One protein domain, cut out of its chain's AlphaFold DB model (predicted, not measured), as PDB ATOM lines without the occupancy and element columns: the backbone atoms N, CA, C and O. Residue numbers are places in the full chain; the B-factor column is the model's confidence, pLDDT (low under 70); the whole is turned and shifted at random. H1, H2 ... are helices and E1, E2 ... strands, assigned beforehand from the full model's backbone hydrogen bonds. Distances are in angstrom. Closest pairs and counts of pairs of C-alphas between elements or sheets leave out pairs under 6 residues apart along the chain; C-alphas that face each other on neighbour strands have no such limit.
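AT A GLANCE: This is residues 613 to 754 of the 758 residues of the protein "Peptidase domain protein" of Roseiflexus sp. (strain RS-1) (UniProt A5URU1). A strongly twisted, four-stranded antiparallel sheet, E7 E8 E9 E10, has helix H2 packed over one face, near E9 and E10, with the small hairpin of E3 and E4 beside H2. A second small hairpin, E1 and E2, lies along the sheet's E7 edge, the hairpin of E5 and E6 reaches far out as an arm, and residues 746 to 754, nearly all in H4, stick out. The printed part has 142 residues, with four named helices and ten named strands in the order H1 E1 E2 E3 E4 H2 E5 E6 H3 E7 E8 E9 E10 H4; the class is mixed, helices and strands. It is compact, with a radius of gyration of the C-alphas of 15.7 A and spans of 49 by 41 by 32 A.

IN THESE COORDINATES: The large sheet holds E7, residues 704 to 710, 16.5 A; E8, residues 713 to 721, 22.5 A; E9, residues 726 to 729; and E10, residues 739 to 741. H2 is residues 666 to 672, 9.7 A. The smaller hairpins are E1, residues 632 to 634, with E2, residues 640 to 642; E3, residues 653 to 657, with E4, residues 662 to 665; and E5, residues 675 to 680, 13.7 A, with E6, residues 683 to 688, 14.5 A. H1, residues 613 to 618, begins at C-alpha 613 (-14.873, 58.947, -27.939); H3 is residues 692 to 695; H4, residues 744 to 753, 13.8 A, ends at C-alpha 753 (-30.294, 55.617, -34.090).

HOW THE PARTS SIT: E7 to E10 form a meander, each strand the antiparallel neighbour of the one before, and E8 bends by 63 degrees at residue 716. N 706 and O 717 are 2.8 A apart, N 729 and O 718 2.8 A, and N 728 and O 740 2.9 A, within hydrogen-bond range. H2 is on this sheet at a height of 9.2 A, over E9 and slantwise to the strands, at 49 degrees to E9 on the local plane. The closest C-alphas of H2 and E3 are those of Arg 666 and Ala 654, 4.7 A. The closest C-alphas of E1 and E7 are those of Ala 633 and Trp 705, 4.2 A. H2 and H3 are close but not clearly touching. H1 touches no helix and is not on the sheet. Every O i to N i+4 pair is within hydrogen-bond range in H2 and H4; H1 has 0 of 2, but 3 of 3 O i to N i+3 pairs; H3 is too short for an O i to N i+4 pair.

THE WHOLE: The C-alphas farthest apart are those of Arg 641 and Gly 682, 49.5 A. The printed part has no cut. The link from H1 to E1 is long, 13 residues. Mean pLDDT of the printed part is 93.2, and no printed residue is under 70.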
ATOM      1  N   ALA A 613     -14.970  57.683 -28.669       93.38
ATOM      2  CA  ALA A 613     -14.873  58.947 -27.939       93.38
ATOM      3  C   ALA A 613     -13.458  59.226 -27.396       93.38
ATOM      4  O   ALA A 613     -13.000  60.369 -27.429       93.38
ATOM      5  N   MET A 614     -12.733  58.193 -26.950       93.06
ATOM      6  CA  MET A 614     -11.365  58.336 -26.426       93.06
ATOM      7  C   MET A 614     -10.363  58.799 -27.491       93.06
ATOM      8  O   MET A 614      -9.404  59.499 -27.169       93.06
ATOM      9  N   PHE A 615     -10.588  58.458 -28.762       95.12
ATOM     10  CA  PHE A 615      -9.685  58.835 -29.851       95.12
ATOM     11  C   PHE A 615      -9.752  60.321 -30.214       95.12
ATOM     12  O   PHE A 615      -8.846  60.810 -30.883       95.12
ATOM     13  N   SER A 616     -10.751  61.065 -29.727       90.88
ATOM     14  CA  SER A 616     -10.820  62.521 -29.920       90.88
ATOM     15  C   SER A 616      -9.579  63.236 -29.366       90.88
ATOM     16  O   SER A 616      -9.062  64.162 -29.990       90.88
ATOM     17  N   ALA A 617      -9.027  62.745 -28.251       90.75
ATOM     18  CA  ALA A 617      -7.795  63.256 -27.648       90.75
ATOM     19  C   ALA A 617      -6.509  62.771 -28.351       90.75
ATOM     20  O   ALA A 617      -5.420  63.250 -28.037       90.75
ATOM     21  N   LEU A 618      -6.619  61.828 -29.294       93.94
ATOM     22  CA  LEU A 618      -5.502  61.176 -29.993       93.94
ATOM     23  C   LEU A 618      -5.444  61.527 -31.491       93.94
ATOM     24  O   LEU A 618      -4.661  60.934 -32.231       93.94
ATOM     25  N   ALA A 619      -6.249  62.498 -31.931       93.19
ATOM     26  CA  ALA A 619      -6.363  62.908 -33.331       93.19
ATOM     27  C   ALA A 619      -5.408  64.044 -33.743       93.19
ATOM     28  O   ALA A 619      -5.502  64.577 -34.845       93.19
ATOM     29  N   SER A 620      -4.507  64.466 -32.850       95.38
ATOM     30  CA  SER A 620      -3.545  65.527 -33.169       95.38
ATOM     31  C   SER A 620      -2.472  65.027 -34.147       95.38
ATOM     32  O   SER A 620      -1.954  63.926 -33.942       95.38
ATOM     33  N   PRO A 621      -2.068  65.840 -35.144       96.44
ATOM     34  CA  PRO A 621      -0.983  65.498 -36.058       96.44
ATOM     35  C   PRO A 621       0.316  65.160 -35.320       96.44
ATOM     36  O   PRO A 621       0.700  65.834 -34.361       96.44
ATOM     37  N   VAL A 622       1.034  64.158 -35.816       96.19
ATOM     38  CA  VAL A 622       2.343  63.737 -35.315       96.19
ATOM     39  C   VAL A 622       3.419  63.852 -36.397       96.19
ATOM     40  O   VAL A 622       3.145  64.035 -37.582       96.19
ATOM     41  N   ALA A 623       4.683  63.752 -35.985       97.06
ATOM     42  CA  ALA A 623       5.803  63.712 -36.918       97.06
ATOM     43  C   ALA A 623       5.837  62.397 -37.720       97.06
ATOM     44  O   ALA A 623       5.339  61.359 -37.275       97.06
ATOM     45  N   ASP A 624       6.497  62.438 -38.879       98.19
ATOM     46  CA  ASP A 624       6.823  61.245 -39.660       98.19
ATOM     47  C   ASP A 624       7.727  60.310 -38.841       98.19
ATOM     48  O   ASP A 624       8.807  60.690 -38.376       98.19
ATOM     49  N   ARG A 625       7.257  59.077 -38.647       97.38
ATOM     50  CA  ARG A 625       7.927  58.019 -37.882       97.38
ATOM     51  C   ARG A 625       8.251  56.805 -38.756       97.38
ATOM     52  O   ARG A 625       8.434  55.701 -38.235       97.38
ATOM     53  N   THR A 626       8.319  56.972 -40.076       98.06
ATOM     54  CA  THR A 626       8.573  55.878 -41.021       98.06
ATOM     55  C   THR A 626       9.833  55.084 -40.656       98.06
ATOM     56  O   THR A 626      10.888  55.635 -40.346       98.06
ATOM     57  N   GLY A 627       9.713  53.752 -40.645       95.75
ATOM     58  CA  GLY A 627      10.762  52.808 -40.240       95.75
ATOM     59  C   GLY A 627      10.782  52.450 -38.746       95.75
ATOM     60  O   GLY A 627      11.318  51.393 -38.374       95.75
ATOM     61  N   LEU A 628      10.164  53.266 -37.884       95.69
ATOM     62  CA  LEU A 628      10.068  53.000 -36.447       95.69
ATOM     63  C   LEU A 628       9.003  51.929 -36.134       95.69
ATOM     64  O   LEU A 628       8.055  51.740 -36.905       95.69
ATOM     65  N   PRO A 629       9.150  51.172 -35.030       93.00
ATOM     66  CA  PRO A 629       8.128  50.225 -34.593       93.00
ATOM     67  C   PRO A 629       6.909  50.944 -33.997       93.00
ATOM     68  O   PRO A 629       7.050  51.983 -33.351       93.00
ATOM     69  N   VAL A 630       5.729  50.336 -34.137       94.38
ATOM     70  CA  VAL A 630       4.569  50.682 -33.304       94.38
ATOM     71  C   VAL A 630       4.756  50.036 -31.935       94.38
ATOM     72  O   VAL A 630       4.701  48.810 -31.806       94.38
ATOM     73  N   SER A 631       5.020  50.863 -30.926       90.69
ATOM     74  CA  SER A 631       5.380  50.441 -29.566       90.69
ATOM     75  C   SER A 631       4.411  50.943 -28.499       90.69
ATOM     76  O   SER A 631       4.740  50.903 -27.317       90.69
ATOM     77  N   GLU A 632       3.251  51.453 -28.900       95.00
ATOM     78  CA  GLU A 632       2.284  52.107 -28.023       95.00
ATOM     79  C   GLU A 632       1.015  51.259 -27.912       95.00
ATOM     80  O   GLU A 632       0.549  50.677 -28.894       95.00
ATOM     81  N   ALA A 633       0.479  51.177 -26.699       94.56
ATOM     82  CA  ALA A 633      -0.767  50.523 -26.356       94.56
ATOM     83  C   ALA A 633      -1.733  51.539 -25.741       94.56
ATOM     84  O   ALA A 633      -1.317  52.375 -24.938       94.56
ATOM     85  N   LEU A 634      -3.007  51.453 -26.116       94.75
ATOM     86  CA  LEU A 634      -4.088  52.271 -25.578       94.75
ATOM     87  C   LEU A 634      -4.891  51.442 -24.572       94.75
ATOM     88  O   LEU A 634      -5.376  50.355 -24.894       94.75
ATOM     89  N   LEU A 635      -5.007  51.953 -23.349       90.62
ATOM     90  CA  LEU A 635      -5.774  51.327 -22.276       90.62
ATOM     91  C   LEU A 635      -7.223  51.834 -22.251       90.62
ATOM     92  O   LEU A 635      -7.553  52.862 -22.841       90.62
ATOM     93  N   SER A 636      -8.090  51.117 -21.533       86.94
ATOM     94  CA  SER A 636      -9.513  51.454 -21.378       86.94
ATOM     95  C   SER A 636      -9.777  52.758 -20.624       86.94
ATOM     96  O   SER A 636     -10.889  53.266 -20.668       86.94
ATOM     97  N   ASP A 637      -8.779  53.315 -19.940       86.31
ATOM     98  CA  ASP A 637      -8.850  54.629 -19.295       86.31
ATOM     99  C   ASP A 637      -8.406  55.779 -20.222       86.31
ATOM    100  O   ASP A 637      -8.320  56.927 -19.790       86.31
ATOM    101  N   GLY A 638      -8.100  55.477 -21.491       88.44
ATOM    102  CA  GLY A 638      -7.599  56.431 -22.478       88.44
ATOM    103  C   GLY A 638      -6.096  56.712 -22.376       88.44
ATOM    104  O   GLY A 638      -5.565  57.485 -23.175       88.44
ATOM    105  N   SER A 639      -5.377  56.103 -21.426       92.06
ATOM    106  CA  SER A 639      -3.937  56.313 -21.294       92.06
ATOM    107  C   SER A 639      -3.138  55.518 -22.331       92.06
ATOM    108  O   SER A 639      -3.399  54.343 -22.599       92.06
ATOM    109  N   VAL A 640      -2.119  56.168 -22.897       95.69
ATOM    110  CA  VAL A 640      -1.161  55.541 -23.815       95.69
ATOM    111  C   VAL A 640       0.059  55.066 -23.026       95.69
ATOM    112  O   VAL A 640       0.676  55.832 -22.280       95.69
ATOM    113  N   ARG A 641       0.422  53.792 -23.182       95.19
ATOM    114  CA  ARG A 641       1.557  53.146 -22.507       95.19
ATOM    115  C   ARG A 641       2.451  52.417 -23.509       95.19
ATOM    116  O   ARG A 641       1.986  52.061 -24.586       95.19
ATOM    117  N   PRO A 642       3.723  52.142 -23.181       94.12
ATOM    118  CA  PRO A 642       4.521  51.212 -23.970       94.12
ATOM    119  C   PRO A 642       3.848  49.834 -24.041       94.12
ATOM    120  O   PRO A 642       3.420  49.301 -23.018       94.12
ATOM    121  N   MET A 643       3.771  49.255 -25.238       88.94
ATOM    122  CA  MET A 643       3.211  47.922 -25.447       88.94
ATOM    123  C   MET A 643       4.066  46.862 -24.748       88.94
ATOM    124  O   MET A 643       5.283  46.798 -24.940       88.94
ATOM    125  N   VAL A 644       3.415  45.989 -23.978       84.06
ATOM    126  CA  VAL A 644       4.036  44.816 -23.356       84.06
ATOM    127  C   VAL A 644       3.737  43.603 -24.230       84.06
ATOM    128  O   VAL A 644       2.616  43.110 -24.251       84.06
ATOM    129  N   GLY A 645       4.731  43.120 -24.974       80.88
ATOM    130  CA  GLY A 645       4.554  41.976 -25.865       80.88
ATOM    131  C   GLY A 645       5.705  41.798 -26.856       80.88
ATOM    132  O   GLY A 645       6.662  42.577 -26.848       80.88
ATOM    133  N   PRO A 646       5.648  40.763 -27.714       81.56
ATOM    134  CA  PRO A 646       6.663  40.548 -28.733       81.56
ATOM    135  C   PRO A 646       6.649  41.690 -29.753       81.56
ATOM    136  O   PRO A 646       5.595  42.088 -30.247       81.56
ATOM    137  N   ALA A 647       7.832  42.185 -30.113       83.38
ATOM    138  CA  ALA A 647       7.966  43.105 -31.234       83.38
ATOM    139  C   ALA A 647       7.506  42.414 -32.526       83.38
ATOM    140  O   ALA A 647       7.924  41.293 -32.821       83.38
ATOM    141  N   ARG A 648       6.672  43.102 -33.307       90.38
ATOM    142  CA  ARG A 648       6.102  42.584 -34.555       90.38
ATOM    143  C   ARG A 648       6.651  43.371 -35.749       90.38
ATOM    144  O   ARG A 648       6.236  44.506 -35.973       90.38
ATOM    145  N   PRO A 649       7.631  42.842 -36.509       92.50
ATOM    146  CA  PRO A 649       8.254  43.569 -37.622       92.50
ATOM    147  C   PRO A 649       7.275  43.996 -38.728       92.50
ATOM    148  O   PRO A 649       7.558  44.921 -39.492       92.50
ATOM    149  N   GLU A 650       6.142  43.314 -38.849       94.50
ATOM    150  CA  GLU A 650       5.027  43.642 -39.740       94.50
ATOM    151  C   GLU A 650       4.245  44.893 -39.337       94.50
ATOM    152  O   GLU A 650       3.601  45.494 -40.189       94.50
ATOM    153  N   THR A 651       4.369  45.361 -38.096       95.62
ATOM    154  CA  THR A 651       3.697  46.584 -37.634       95.62
ATOM    155  C   THR A 651       4.600  47.817 -37.654       95.62
ATOM    156  O   THR A 651       4.189  48.876 -37.198       95.62
ATOM    157  N   ARG A 652       5.825  47.731 -38.197       96.94
ATOM    158  CA  ARG A 652       6.677  48.918 -38.415       96.94
ATOM    159  C   ARG A 652       5.973  49.932 -39.307       96.94
ATOM    160  O   ARG A 652       5.322  49.542 -40.269       96.94
ATOM    161  N   ILE A 653       6.145  51.215 -39.023       98.19
ATOM    162  CA  ILE A 653       5.541  52.293 -39.805       98.19
ATOM    163  C   ILE A 653       6.144  52.307 -41.211       98.19
ATOM    164  O   ILE A 653       7.368  52.275 -41.360       98.19
ATOM    165  N   ALA A 654       5.287  52.345 -42.233       98.25
ATOM    166  CA  ALA A 654       5.695  52.297 -43.639       98.25
ATOM    167  C   ALA A 654       5.285  53.523 -44.455       98.25
ATOM    168  O   ALA A 654       5.862  53.753 -45.516       98.25
ATOM    169  N   HIS A 655       4.282  54.277 -44.008       98.44
ATOM    170  CA  HIS A 655       3.750  55.395 -44.773       98.44
ATOM    171  C   HIS A 655       3.321  56.533 -43.850       98.44
ATOM    172  O   HIS A 655       2.677  56.279 -42.838       98.44
ATOM    173  N   PHE A 656       3.644  57.771 -44.218       98.56
ATOM    174  CA  PHE A 656       3.197  58.981 -43.533       98.56
ATOM    175  C   PHE A 656       2.244  59.767 -44.437       98.56
ATOM    176  O   PHE A 656       2.568  60.062 -45.590       98.56
ATOM    177  N   VAL A 657       1.068  60.107 -43.913       98.44
ATOM    178  CA  VAL A 657       0.038  60.864 -44.629       98.44
ATOM    179  C   VAL A 657       0.122  62.327 -44.217       98.44
ATOM    180  O   VAL A 657      -0.429  62.728 -43.197       98.44
ATOM    181  N   ALA A 658       0.779  63.149 -45.036       97.69
ATOM    182  CA  ALA A 658       0.986  64.570 -44.736       97.69
ATOM    183  C   ALA A 658      -0.317  65.389 -44.620       97.69
ATOM    184  O   ALA A 658      -0.323  66.407 -43.940       97.69
ATOM    185  N   ALA A 659      -1.410  64.949 -45.261       96.88
ATOM    186  CA  ALA A 659      -2.702  65.640 -45.226       96.88
ATOM    187  C   ALA A 659      -3.318  65.695 -43.817       96.88
ATOM    188  O   ALA A 659      -3.958  66.684 -43.475       96.88
ATOM    189  N   THR A 660      -3.105  64.653 -43.008       97.38
ATOM    190  CA  THR A 660      -3.611  64.567 -41.630       97.38
ATOM    191  C   THR A 660      -2.495  64.502 -40.586       97.38
ATOM    192  O   THR A 660      -2.743  64.697 -39.404       97.38
ATOM    193  N   GLY A 661      -1.248  64.282 -41.013       98.06
ATOM    194  CA  GLY A 661      -0.089  64.169 -40.135       98.06
ATOM    195  C   GLY A 661      -0.053  62.862 -39.349       98.06
ATOM    196  O   GLY A 661       0.342  62.870 -38.191       98.06
ATOM    197  N   HIS A 662      -0.462  61.746 -39.957       98.44
ATOM    198  CA  HIS A 662      -0.514  60.445 -39.282       98.44
ATOM    199  C   HIS A 662       0.229  59.344 -40.038       98.44
ATOM    200  O   HIS A 662       0.343  59.347 -41.268       98.44
ATOM    201  N   ASN A 663       0.730  58.377 -39.278       98.62
ATOM    202  CA  ASN A 663       1.536  57.267 -39.757       98.62
ATOM    203  C   ASN A 663       0.701  55.989 -39.921       98.62
ATOM    204  O   ASN A 663      -0.116  55.649 -39.072       98.62
ATOM    205  N   ILE A 664       0.957  55.218 -40.977       98.69
ATOM    206  CA  ILE A 664       0.308  53.933 -41.253       98.69
ATOM    207  C   ILE A 664       1.338  52.792 -41.095       98.69
ATOM    208  O   ILE A 664       2.377  52.785 -41.775       98.69
ATOM    209  N   PRO A 665       1.071  51.798 -40.226       98.44
ATOM    210  CA  PRO A 665       1.847  50.565 -40.120       98.44
ATOM    211  C   PRO A 665       1.894  49.783 -41.433       98.44
ATOM    212  O   PRO A 665       0.917  49.726 -42.178       98.44
ATOM    213  N   ARG A 666       3.008  49.091 -41.683       98.19
ATOM    214  CA  ARG A 666       3.248  48.309 -42.899       98.19
ATOM    215  C   ARG A 666       2.132  47.315 -43.194       98.19
ATOM    216  O   ARG A 666       1.665  47.279 -44.324       98.19
ATOM    217  N   ILE A 667       1.669  46.568 -42.194       97.44
ATOM    218  CA  ILE A 667       0.592  45.587 -42.374       97.44
ATOM    219  C   ILE A 667      -0.723  46.219 -42.867       97.44
ATOM    220  O   ILE A 667      -1.413  45.640 -43.704       97.44
ATOM    221  N   PHE A 668      -1.049  47.436 -42.416       98.38
ATOM    222  CA  PHE A 668      -2.209  48.185 -42.906       98.38
ATOM    223  C   PHE A 668      -1.943  48.803 -44.276       98.38
ATOM    224  O   PHE A 668      -2.816  48.769 -45.137       98.38
ATOM    225  N   TRP A 669      -0.733  49.301 -44.527       98.06
ATOM    226  CA  TRP A 669      -0.370  49.845 -45.833       98.06
ATOM    227  C   TRP A 669      -0.403  48.787 -46.945       98.06
ATOM    228  O   TRP A 669      -0.947  49.031 -48.024       98.06
ATOM    229  N   GLU A 670       0.116  47.588 -46.675       96.75
ATOM    230  CA  GLU A 670       0.045  46.435 -47.579       96.75
ATOM    231  C   GLU A 670      -1.417  46.055 -47.870       96.75
ATOM    232  O   GLU A 670      -1.765  45.814 -49.025       96.75
ATOM    233  N   TYR A 671      -2.299  46.089 -46.862       96.50
ATOM    234  CA  TYR A 671      -3.739  45.867 -47.041       96.50
ATOM    235  C   TYR A 671      -4.408  46.950 -47.909       96.50
ATOM    236  O   TYR A 671      -5.111  46.631 -48.870       96.50
ATOM    237  N   LEU A 672      -4.156  48.235 -47.631       97.25
ATOM    238  CA  LEU A 672      -4.745  49.381 -48.347       97.25
ATOM    239  C   LEU A 672      -4.300  49.475 -49.815       97.25
ATOM    240  O   LEU A 672      -4.991  50.052 -50.662       97.25
ATOM    241  N   THR A 673      -3.133  48.919 -50.134       96.56
ATOM    242  CA  THR A 673      -2.548  48.942 -51.482       96.56
ATOM    243  C   THR A 673      -2.631  47.595 -52.204       96.56
ATOM    244  O   THR A 673      -2.150  47.473 -53.334       96.56
ATOM    245  N   ALA A 674      -3.295  46.604 -51.603       94.94
ATOM    246  CA  ALA A 674      -3.385  45.253 -52.136       94.94
ATOM    247  C   ALA A 674      -4.086  45.184 -53.506       94.94
ATOM    248  O   ALA A 674      -5.073  45.873 -53.797       94.94
ATOM    249  N   SER A 675      -3.594  44.265 -54.336       95.44
ATOM    250  CA  SER A 675      -4.250  43.826 -55.570       95.44
ATOM    251  C   SER A 675      -4.767  42.398 -55.411       95.44
ATOM    252  O   SER A 675      -4.198  41.598 -54.672       95.44
ATOM    253  N   GLY A 676      -5.852  42.072 -56.101       94.81
ATOM    254  CA  GLY A 676      -6.495  40.767 -56.024       94.81
ATOM    255  C   GLY A 676      -7.578  40.605 -57.081       94.81
ATOM    256  O   GLY A 676      -7.689  41.414 -58.002       94.81
ATOM    257  N   VAL A 677      -8.377  39.547 -56.953       96.06
ATOM    258  CA  VAL A 677      -9.531  39.335 -57.832       96.06
ATOM    259  C   VAL A 677     -10.631  40.340 -57.480       96.06
ATOM    260  O   VAL A 677     -11.024  40.469 -56.315       96.06
ATOM    261  N   VAL A 678     -11.106  41.041 -58.507       95.88
ATOM    262  CA  VAL A 678     -12.182  42.039 -58.478       95.88
ATOM    263  C   VAL A 678     -13.186  41.733 -59.587       95.88
ATOM    264  O   VAL A 678     -12.840  41.067 -60.567       95.88
ATOM    265  N   TYR A 679     -14.419  42.205 -59.440       92.25
ATOM    266  CA  TYR A 679     -15.473  42.066 -60.444       92.25
ATOM    267  C   TYR A 679     -15.754  43.414 -61.116       92.25
ATOM    268  O   TYR A 679     -16.296  44.320 -60.498       92.25
ATOM    269  N   ASP A 680     -15.387  43.569 -62.382       87.56
ATOM    270  CA  ASP A 680     -15.594  44.809 -63.132       87.56
ATOM    271  C   ASP A 680     -16.345  44.502 -64.434       87.56
ATOM    272  O   ASP A 680     -15.970  43.591 -65.176       87.56
ATOM    273  N   ASN A 681     -17.400  45.272 -64.723       80.44
ATOM    274  CA  ASN A 681     -18.187  45.198 -65.964       80.44
ATOM    275  C   ASN A 681     -18.587  43.768 -66.374       80.44
ATOM    276  O   ASN A 681     -18.410  43.368 -67.523       80.44
ATOM    277  N   GLY A 682     -19.098  42.975 -65.430       83.25
ATOM    278  CA  GLY A 682     -19.548  41.610 -65.716       83.25
ATOM    279  C   GLY A 682     -18.449  40.544 -65.689       83.25
ATOM    280  O   GLY A 682     -18.734  39.374 -65.935       83.25
ATOM    281  N   THR A 683     -17.194  40.910 -65.408       92.69
ATOM    282  CA  THR A 683     -16.045  39.998 -65.516       92.69
ATOM    283  C   THR A 683     -15.154  40.012 -64.277       92.69
ATOM    284  O   THR A 683     -14.909  41.052 -63.671       92.69
ATOM    285  N   TYR A 684     -14.622  38.842 -63.912       93.50
ATOM    286  CA  TYR A 684     -13.596  38.725 -62.875       93.50
ATOM    287  C   TYR A 684     -12.215  38.999 -63.470       93.50
ATOM    288  O   TYR A 684     -11.833  38.379 -64.462       93.50
ATOM    289  N   ARG A 685     -11.435  39.877 -62.838       95.75
ATOM    290  CA  ARG A 685     -10.059  40.187 -63.254       95.75
ATOM    291  C   ARG A 685      -9.157  40.485 -62.063       95.75
ATOM    292  O   ARG A 685      -9.637  40.752 -60.965       95.75
ATOM    293  N   ALA A 686      -7.845  40.454 -62.280       95.69
ATOM    294  CA  ALA A 686      -6.892  40.976 -61.308       95.69
ATOM    295  C   ALA A 686      -6.889  42.511 -61.357       95.69
ATOM    296  O   ALA A 686      -6.848  43.107 -62.436       95.69
ATOM    297  N   GLY A 687      -6.917  43.157 -60.198       95.00
ATOM    298  CA  GLY A 687      -6.864  44.609 -60.098       95.00
ATOM    299  C   GLY A 687      -6.670  45.077 -58.665       95.00
ATOM    300  O   GLY A 687      -6.649  44.278 -57.728       95.00
ATOM    301  N   ARG A 688      -6.541  46.392 -58.486       94.50
ATOM    302  CA  ARG A 688      -6.492  46.994 -57.153       94.50
ATOM    303  C   ARG A 688      -7.808  46.721 -56.425       94.50
ATOM    304  O   ARG A 688      -8.878  46.942 -57.003       94.50
ATOM    305  N   VAL A 689      -7.737  46.212 -55.194       93.19
ATOM    306  CA  VAL A 689      -8.944  45.863 -54.424       93.19
ATOM    307  C   VAL A 689      -9.656  47.132 -53.968       93.19
ATOM    308  O   VAL A 689     -10.864  47.236 -54.142       93.19
ATOM    309  N   LEU A 690      -8.905  48.113 -53.464       91.25
ATOM    310  CA  LEU A 690      -9.438  49.335 -52.864       91.25
ATOM    311  C   LEU A 690      -8.840  50.587 -53.516       91.25
ATOM    312  O   LEU A 690      -7.616  50.702 -53.644       91.25
ATOM    313  N   ASP A 691      -9.691  51.564 -53.826       92.25
ATOM    314  CA  ASP A 691      -9.285  52.964 -53.704       92.25
ATOM    315  C   ASP A 691      -9.374  53.321 -52.218       92.25
ATOM    316  O   ASP A 691     -10.456  53.481 -51.650       92.25
ATOM    317  N   TRP A 692      -8.224  53.317 -51.553       94.88
ATOM    318  CA  TRP A 692      -8.187  53.372 -50.101       94.88
ATOM    319  C   TRP A 692      -8.637  54.728 -49.549       94.88
ATOM    320  O   TRP A 692      -9.275  54.756 -48.503       94.88
ATOM    321  N   VAL A 693      -8.387  55.833 -50.257       94.06
ATOM    322  CA  VAL A 693      -8.844  57.157 -49.805       94.06
ATOM    323  C   VAL A 693     -10.364  57.230 -49.908       94.06
ATOM    324  O   VAL A 693     -11.025  57.676 -48.975       94.06
ATOM    325  N   MET A 694     -10.931  56.708 -50.999       91.56
ATOM    326  CA  MET A 694     -12.380  56.662 -51.183       91.56
ATOM    327  C   MET A 694     -13.074  55.770 -50.142       91.56
ATOM    328  O   MET A 694     -14.111  56.157 -49.612       91.56
ATOM    329  N   VAL A 695     -12.535  54.579 -49.856       93.94
ATOM    330  CA  VAL A 695     -13.212  53.570 -49.015       93.94
ATOM    331  C   VAL A 695     -12.890  53.723 -47.528       93.94
ATOM    332  O   VAL A 695     -13.787  53.620 -46.692       93.94
ATOM    333  N   VAL A 696     -11.615  53.936 -47.193       97.12
ATOM    334  CA  VAL A 696     -11.093  53.966 -45.815       97.12
ATOM    335  C   VAL A 696     -10.905  55.402 -45.316       97.12
ATOM    336  O   VAL A 696     -11.184  55.673 -44.148       97.12
ATOM    337  N   GLY A 697     -10.537  56.332 -46.199       97.19
ATOM    338  CA  GLY A 697     -10.211  57.714 -45.835       97.19
ATOM    339  C   GLY A 697      -8.806  57.859 -45.258       97.19
ATOM    340  O   GLY A 697      -8.073  56.876 -45.130       97.19
ATOM    341  N   TYR A 698      -8.413  59.090 -44.933       98.44
ATOM    342  CA  TYR A 698      -7.117  59.345 -44.306       98.44
ATOM    343  C   TYR A 698      -7.091  58.901 -42.834       98.44
ATOM    344  O   TYR A 698      -8.134  58.882 -42.181       98.44
ATOM    345  N   PRO A 699      -5.924  58.490 -42.300       98.56
ATOM    346  CA  PRO A 699      -5.788  58.173 -40.882       98.56
ATOM    347  C   PRO A 699      -6.075  59.415 -40.035       98.56
ATOM    348  O   PRO A 699      -5.579  60.497 -40.352       98.56
ATOM    349  N   ILE A 700      -6.849  59.233 -38.966       98.25
ATOM    350  CA  ILE A 700      -7.173  60.270 -37.969       98.25
ATOM    351  C   ILE A 700      -6.549  59.964 -36.601       98.25
ATOM    352  O   ILE A 700      -6.825  60.646 -35.624       98.25
ATOM    353  N   SER A 701      -5.769  58.888 -36.509       98.12
ATOM    354  CA  SER A 701      -5.022  58.502 -35.318       98.12
ATOM    355  C   SER A 701      -3.754  57.754 -35.715       98.12
ATOM    356  O   SER A 701      -3.663  57.167 -36.801       98.12
ATOM    357  N   GLU A 702      -2.803  57.674 -34.785       98.06
ATOM    358  CA  GLU A 702      -1.766  56.645 -34.847       98.06
ATOM    359  C   GLU A 702      -2.367  55.251 -34.596       98.06
ATOM    360  O   GLU A 702      -3.511  55.111 -34.144       98.06
ATOM    361  N   ALA A 703      -1.604  54.205 -34.913       97.75
ATOM    362  CA  ALA A 703      -1.985  52.835 -34.602       97.75
ATOM    363  C   ALA A 703      -1.583  52.472 -33.166       97.75
ATOM    364  O   ALA A 703      -0.426  52.653 -32.782       97.75
ATOM    365  N   TYR A 704      -2.512  51.893 -32.407       96.62
ATOM    366  CA  TYR A 704      -2.298  51.498 -31.015       96.62
ATOM    367  C   TYR A 704      -2.613  50.021 -30.809       96.62
ATOM    368  O   TYR A 704      -3.557  49.485 -31.388       96.62
ATOM    369  N   TRP A 705      -1.828  49.353 -29.968       95.75
ATOM    370  CA  TRP A 705      -2.186  48.035 -29.456       95.75
ATOM    371  C   TRP A 705      -3.277  48.158 -28.397       95.75
ATOM    372  O   TRP A 705      -3.193  49.003 -27.511       95.75
ATOM    373  N   VAL A 706      -4.281  47.295 -28.457       93.12
ATOM    374  CA  VAL A 706      -5.342  47.217 -27.453       93.12
ATOM    375  C   VAL A 706      -5.534  45.772 -27.022       93.12
ATOM    376  O   VAL A 706      -5.427  44.850 -27.832       93.12
ATOM    377  N   ARG A 707      -5.805  45.578 -25.731       90.31
ATOM    378  CA  ARG A 707      -6.159  44.279 -25.159       90.31
ATOM    379  C   ARG A 707      -7.672  44.227 -25.018       90.31
ATOM    380  O   ARG A 707      -8.221  44.966 -24.206       90.31
ATOM    381  N   VAL A 708      -8.329  43.416 -25.838       89.50
ATOM    382  CA  VAL A 708      -9.795  43.367 -25.899       89.50
ATOM    383  C   VAL A 708     -10.303  41.946 -26.064       89.50
ATOM    384  O   VAL A 708      -9.613  41.071 -26.594       89.50
ATOM    385  N   ARG A 709     -11.555  41.734 -25.667       87.62
ATOM    386  CA  ARG A 709     -12.278  40.496 -25.918       87.62
ATOM    387  C   ARG A 709     -12.789  40.452 -27.356       87.62
ATOM    388  O   ARG A 709     -13.406  41.405 -27.823       87.62
ATOM    389  N   VAL A 710     -12.515  39.352 -28.046       82.88
ATOM    390  CA  VAL A 710     -12.970  39.060 -29.408       82.88
ATOM    391  C   VAL A 710     -13.585  37.667 -29.394       82.88
ATOM    392  O   VAL A 710     -12.863  36.676 -29.222       82.88
ATOM    393  N   GLY A 711     -14.908  37.586 -29.539       77.94
ATOM    394  CA  GLY A 711     -15.647  36.327 -29.479       77.94
ATOM    395  C   GLY A 711     -15.460  35.615 -28.138       77.94
ATOM    396  O   GLY A 711     -15.161  34.422 -28.104       77.94
ATOM    397  N   GLY A 712     -15.530  36.352 -27.026       81.94
ATOM    398  CA  GLY A 712     -15.332  35.781 -25.691       81.94
ATOM    399  C   GLY A 712     -13.872  35.676 -25.226       81.94
ATOM    400  O   GLY A 712     -13.629  35.465 -24.039       81.94
ATOM    401  N   VAL A 713     -12.888  35.838 -26.122       86.75
ATOM    402  CA  VAL A 713     -11.465  35.571 -25.837       86.75
ATOM    403  C   VAL A 713     -10.638  36.855 -25.849       86.75
ATOM    404  O   VAL A 713     -10.667  37.599 -26.823       86.75
ATOM    405  N   GLU A 714      -9.855  37.093 -24.797       88.62
ATOM    406  CA  GLU A 714      -8.914  38.223 -24.710       88.62
ATOM    407  C   GLU A 714      -7.763  38.092 -25.716       88.62
ATOM    408  O   GLU A 714      -7.035  37.094 -25.713       88.62
ATOM    409  N   ARG A 715      -7.563  39.120 -26.544       89.56
ATOM    410  CA  ARG A 715      -6.538  39.165 -27.593       89.56
ATOM    411  C   ARG A 715      -5.865  40.531 -27.662       89.56
ATOM    412  O   ARG A 715      -6.469  41.552 -27.340       89.56
ATOM    413  N   ASP A 716      -4.619  40.535 -28.132       91.06
ATOM    414  CA  ASP A 716      -3.932  41.766 -28.529       91.06
ATOM    415  C   ASP A 716      -4.299  42.094 -29.974       91.06
ATOM    416  O   ASP A 716      -4.007  41.322 -30.893       91.06
ATOM    417  N   VAL A 717      -4.916  43.252 -30.174       93.69
ATOM    418  CA  VAL A 717      -5.336  43.735 -31.486       93.69
ATOM    419  C   VAL A 717      -4.672  45.077 -31.736       93.69
ATOM    420  O   VAL A 717      -4.735  45.973 -30.901       93.69
ATOM    421  N   LEU A 718      -4.007  45.232 -32.876       96.69
ATOM    422  CA  LEU A 718      -3.556  46.547 -33.315       96.69
ATOM    423  C   LEU A 718      -4.731  47.237 -34.005       96.69
ATOM    424  O   LEU A 718      -5.320  46.658 -34.915       96.69
ATOM    425  N   VAL A 719      -5.066  48.457 -33.597       97.31
ATOM    426  CA  VAL A 719      -6.180  49.228 -34.153       97.31
ATOM    427  C   VAL A 719      -5.697  50.576 -34.672       97.31
ATOM    428  O   VAL A 719      -4.837  51.211 -34.062       97.31
ATOM    429  N   GLN A 720      -6.244  51.016 -35.803       98.50
ATOM    430  CA  GLN A 720      -6.058  52.372 -36.311       98.50
ATOM    431  C   GLN A 720      -7.365  52.913 -36.886       98.50
ATOM    432  O   GLN A 720      -8.064  52.214 -37.628       98.50
ATOM    433  N   LEU A 721      -7.672  54.166 -36.553       98.62
ATOM    434  CA  LEU A 721      -8.848  54.865 -37.047       98.62
ATOM    435  C   LEU A 721      -8.476  55.695 -38.274       98.62
ATOM    436  O   LEU A 721      -7.480  56.422 -38.300       98.62
ATOM    437  N   PHE A 722      -9.323  55.594 -39.286       98.75
ATOM    438  CA  PHE A 722      -9.328  56.419 -40.485       98.75
ATOM    439  C   PHE A 722     -10.674  57.123 -40.570       98.75
ATOM    440  O   PHE A 722     -11.614  56.695 -39.911       98.75
ATOM    441  N   GLU A 723     -10.807  58.155 -41.399       98.25
ATOM    442  CA  GLU A 723     -12.028  58.971 -41.465       98.25
ATOM    443  C   GLU A 723     -13.314  58.142 -41.641       98.25
ATOM    444  O   GLU A 723     -14.372  58.471 -41.103       98.25
ATOM    445  N   ARG A 724     -13.230  57.044 -42.404       98.19
ATOM    446  CA  ARG A 724     -14.395  56.251 -42.816       98.19
ATOM    447  C   ARG A 724     -14.410  54.857 -42.206       98.19
ATOM    448  O   ARG A 724     -15.484  54.264 -42.091       98.19
ATOM    449  N   ARG A 725     -13.251  54.290 -41.859       97.62
ATOM    450  CA  ARG A 725     -13.118  52.894 -41.408       97.62
ATOM    451  C   ARG A 725     -12.133  52.754 -40.258       97.62
ATOM    452  O   ARG A 725     -11.225  53.555 -40.082       97.62
ATOM    453  N   VAL A 726     -12.300  51.672 -39.511       98.06
ATOM    454  CA  VAL A 726     -11.324  51.196 -38.533       98.06
ATOM    455  C   VAL A 726     -10.628  49.991 -39.138       98.06
ATOM    456  O   VAL A 726     -11.310  49.076 -39.606       98.06
ATOM    457  N   LEU A 727      -9.298  49.977 -39.124       98.38
ATOM    458  CA  LEU A 727      -8.525  48.782 -39.449       98.38
ATOM    459  C   LEU A 727      -8.053  48.101 -38.175       98.38
ATOM    460  O   LEU A 727      -7.576  48.753 -37.246       98.38
ATOM    461  N   THR A 728      -8.162  46.778 -38.164       96.94
ATOM    462  CA  THR A 728      -7.697  45.929 -37.074       96.94
ATOM    463  C   THR A 728      -6.680  44.928 -37.598       96.94
ATOM    464  O   THR A 728      -6.806  44.440 -38.721       96.94
ATOM    465  N   TYR A 729      -5.651  44.638 -36.803       96.50
ATOM    466  CA  TYR A 729      -4.708  43.553 -37.043       96.50
ATOM    467  C   TYR A 729      -4.649  42.622 -35.834       96.50
ATOM    468  O   TYR A 729      -4.199  43.022 -34.759       96.50
ATOM    469  N   THR A 730      -5.069  41.372 -36.037       93.75
ATOM    470  CA  THR A 730      -5.039  40.309 -35.027       93.75
ATOM    471  C   THR A 730      -4.000  39.263 -35.440       93.75
ATOM    472  O   THR A 730      -4.227  38.509 -36.387       93.75
ATOM    473  N   PRO A 731      -2.841  39.189 -34.768       91.62
ATOM    474  CA  PRO A 731      -1.726  38.352 -35.220       91.62
ATOM    475  C   PRO A 731      -2.004  36.846 -35.203       91.62
ATOM    476  O   PRO A 731      -1.457  36.105 -36.024       91.62
ATOM    477  N   ASP A 732      -2.849  36.414 -34.268       87.31
ATOM    478  CA  ASP A 732      -3.184  35.007 -34.044       87.31
ATOM    479  C   ASP A 732      -4.233  34.490 -35.045       87.31
ATOM    480  O   ASP A 732      -4.534  33.299 -35.073       87.31
ATOM    481  N   GLU A 733      -4.761  35.367 -35.906       87.50
ATOM    482  CA  GLU A 733      -5.686  34.985 -36.968       87.50
ATOM    483  C   GLU A 733      -4.991  34.336 -38.169       87.50
ATOM    484  O   GLU A 733      -3.788  34.504 -38.435       87.50
ATOM    485  N   GLN A 734      -5.792  33.605 -38.948       87.88
ATOM    486  CA  GLN A 734      -5.350  33.028 -40.213       87.88
ATOM    487  C   GLN A 734      -4.834  34.134 -41.157       87.88
ATOM    488  O   GLN A 734      -5.458  35.193 -41.243       87.88
ATOM    489  N   PRO A 735      -3.738  33.916 -41.921       87.62
ATOM    490  CA  PRO A 735      -3.043  34.980 -42.655       87.62
ATOM    491  C   PRO A 735      -3.929  35.894 -43.514       87.62
ATOM    492  O   PRO A 735      -3.704  37.099 -43.545       87.62
ATOM    493  N   MET A 736      -4.955  35.342 -44.173       84.75
ATOM    494  CA  MET A 736      -5.853  36.088 -45.072       84.75
ATOM    495  C   MET A 736      -6.907  36.944 -44.339       84.75
ATOM    496  O   MET A 736      -7.595  37.738 -44.982       84.75
ATOM    497  N   TRP A 737      -7.018  36.799 -43.015       88.69
ATOM    498  CA  TRP A 737      -7.974  37.488 -42.136       88.69
ATOM    499  C   TRP A 737      -7.296  38.209 -40.969       88.69
ATOM    500  O   TRP A 737      -7.971  38.694 -40.063       88.69
ATOM    501  N   ARG A 738      -5.960  38.297 -40.975       92.50
ATOM    502  CA  ARG A 738      -5.231  39.032 -39.939       92.50
ATOM    503  C   ARG A 738      -5.562  40.509 -39.946       92.50
ATOM    504  O   ARG A 738      -5.616  41.082 -38.871       92.50
ATOM    505  N   VAL A 739      -5.763  41.104 -41.125       96.25
ATOM    506  CA  VAL A 739      -6.255  42.479 -41.262       96.25
ATOM    507  C   VAL A 739      -7.724  42.457 -41.640       96.25
ATOM    508  O   VAL A 739      -8.098  41.800 -42.614       96.25
ATOM    509  N   GLN A 740      -8.543  43.189 -40.893       92.94
ATOM    510  CA  GLN A 740      -9.971  43.322 -41.159       92.94
ATOM    511  C   GLN A 740     -10.414  44.774 -40.986       92.94
ATOM    512  O   GLN A 740      -9.788  45.548 -40.262       92.94
ATOM    513  N   MET A 741     -11.514  45.140 -41.644       93.12
ATOM    514  CA  MET A 741     -12.243  46.353 -41.281       93.12
ATOM    515  C   MET A 741     -13.181  46.043 -40.113       93.12
ATOM    516  O   MET A 741     -13.857  45.005 -40.118       93.12
ATOM    517  N   GLY A 742     -13.239  46.947 -39.135       91.62
ATOM    518  CA  GLY A 742     -14.229  46.888 -38.059       91.62
ATOM    519  C   GLY A 742     -15.661  46.959 -38.601       91.62
ATOM    520  O   GLY A 742     -15.888  47.426 -39.720       91.62
ATOM    521  N   ASN A 743     -16.641  46.529 -37.804       93.12
ATOM    522  CA  ASN A 743     -18.067  46.588 -38.160       93.12
ATOM    523  C   ASN A 743     -18.633  48.012 -37.982       93.12
ATOM    524  O   ASN A 743     -19.648  48.245 -37.330       93.12
ATOM    525  N   VAL A 744     -17.938  48.994 -38.560       96.06
ATOM    526  CA  VAL A 744     -18.207  50.427 -38.390       96.06
ATOM    527  C   VAL A 744     -19.605  50.800 -38.879       96.06
ATOM    528  O   VAL A 744     -20.214  51.705 -38.320       96.06
ATOM    529  N   GLY A 745     -20.144  50.107 -39.886       94.31
ATOM    530  CA  GLY A 745     -21.502  50.363 -40.367       94.31
ATOM    531  C   GLY A 745     -22.562  50.015 -39.322       94.31
ATOM    532  O   GLY A 745     -23.467  50.816 -39.090       94.31
ATOM    533  N   GLN A 746     -22.395  48.889 -38.620       89.00
ATOM    534  CA  GLN A 746     -23.247  48.526 -37.481       89.00
ATOM    535  C   GLN A 746     -23.060  49.496 -36.309       89.00
ATOM    536  O   GLN A 746     -24.044  50.002 -35.775       89.00
ATOM    537  N   HIS A 747     -21.809  49.796 -35.936       93.94
ATOM    538  CA  HIS A 747     -21.510  50.679 -34.800       93.94
ATOM    539  C   HIS A 747     -22.104  52.073 -35.023       93.94
ATOM    540  O   HIS A 747     -22.746  52.628 -34.137       93.94
ATOM    541  N   TYR A 748     -21.947  52.613 -36.232       95.19
ATOM    542  CA  TYR A 748     -22.487  53.915 -36.590       95.19
ATOM    543  C   TYR A 748     -24.017  53.925 -36.573       95.19
ATOM    544  O   TYR A 748     -24.612  54.906 -36.135       95.19
ATOM    545  N   TYR A 749     -24.669  52.849 -37.022       87.25
ATOM    546  CA  TYR A 749     -26.127  52.750 -36.970       87.25
ATOM    547  C   TYR A 749     -26.640  52.742 -35.520       87.25
ATOM    548  O   TYR A 749     -27.527  53.528 -35.190       87.25
ATOM    549  N   ILE A 750     -26.014  51.948 -34.642       83.94
ATOM    550  CA  ILE A 750     -26.320  51.917 -33.201       83.94
ATOM    551  C   ILE A 750     -26.110  53.294 -32.575       83.94
ATOM    552  O   ILE A 750     -26.980  53.794 -31.871       83.94
ATOM    553  N   TRP A 751     -24.972  53.926 -32.850       87.81
ATOM    554  CA  TRP A 751     -24.649  55.243 -32.312       87.81
ATOM    555  C   TRP A 751     -25.628  56.330 -32.770       87.81
ATOM    556  O   TRP A 751     -26.020  57.174 -31.969       87.81
ATOM    557  N   ARG A 752     -26.032  56.301 -34.045       85.69
ATOM    558  CA  ARG A 752     -26.889  57.329 -34.642       85.69
ATOM    559  C   ARG A 752     -28.370  57.160 -34.302       85.69
ATOM    560  O   ARG A 752     -29.061  58.168 -34.164       85.69
ATOM    561  N   TYR A 753     -28.858  55.922 -34.200       78.00
ATOM    562  CA  TYR A 753     -30.294  55.617 -34.090       78.00
ATOM    563  C   TYR A 753     -30.688  54.877 -32.801       78.00
ATOM    564  O   TYR A 753     -31.872  54.691 -32.543       78.00
ATOM    565  N   GLY A 754     -29.726  54.443 -31.982       75.00
ATOM    566  CA  GLY A 754     -29.991  53.758 -30.713       75.00
ATOM    567  C   GLY A 754     -30.492  52.315 -30.847       75.00
ATOM    568  O   GLY A 754     -30.879  51.714 -29.850       75.00
TER     569      GLY A 754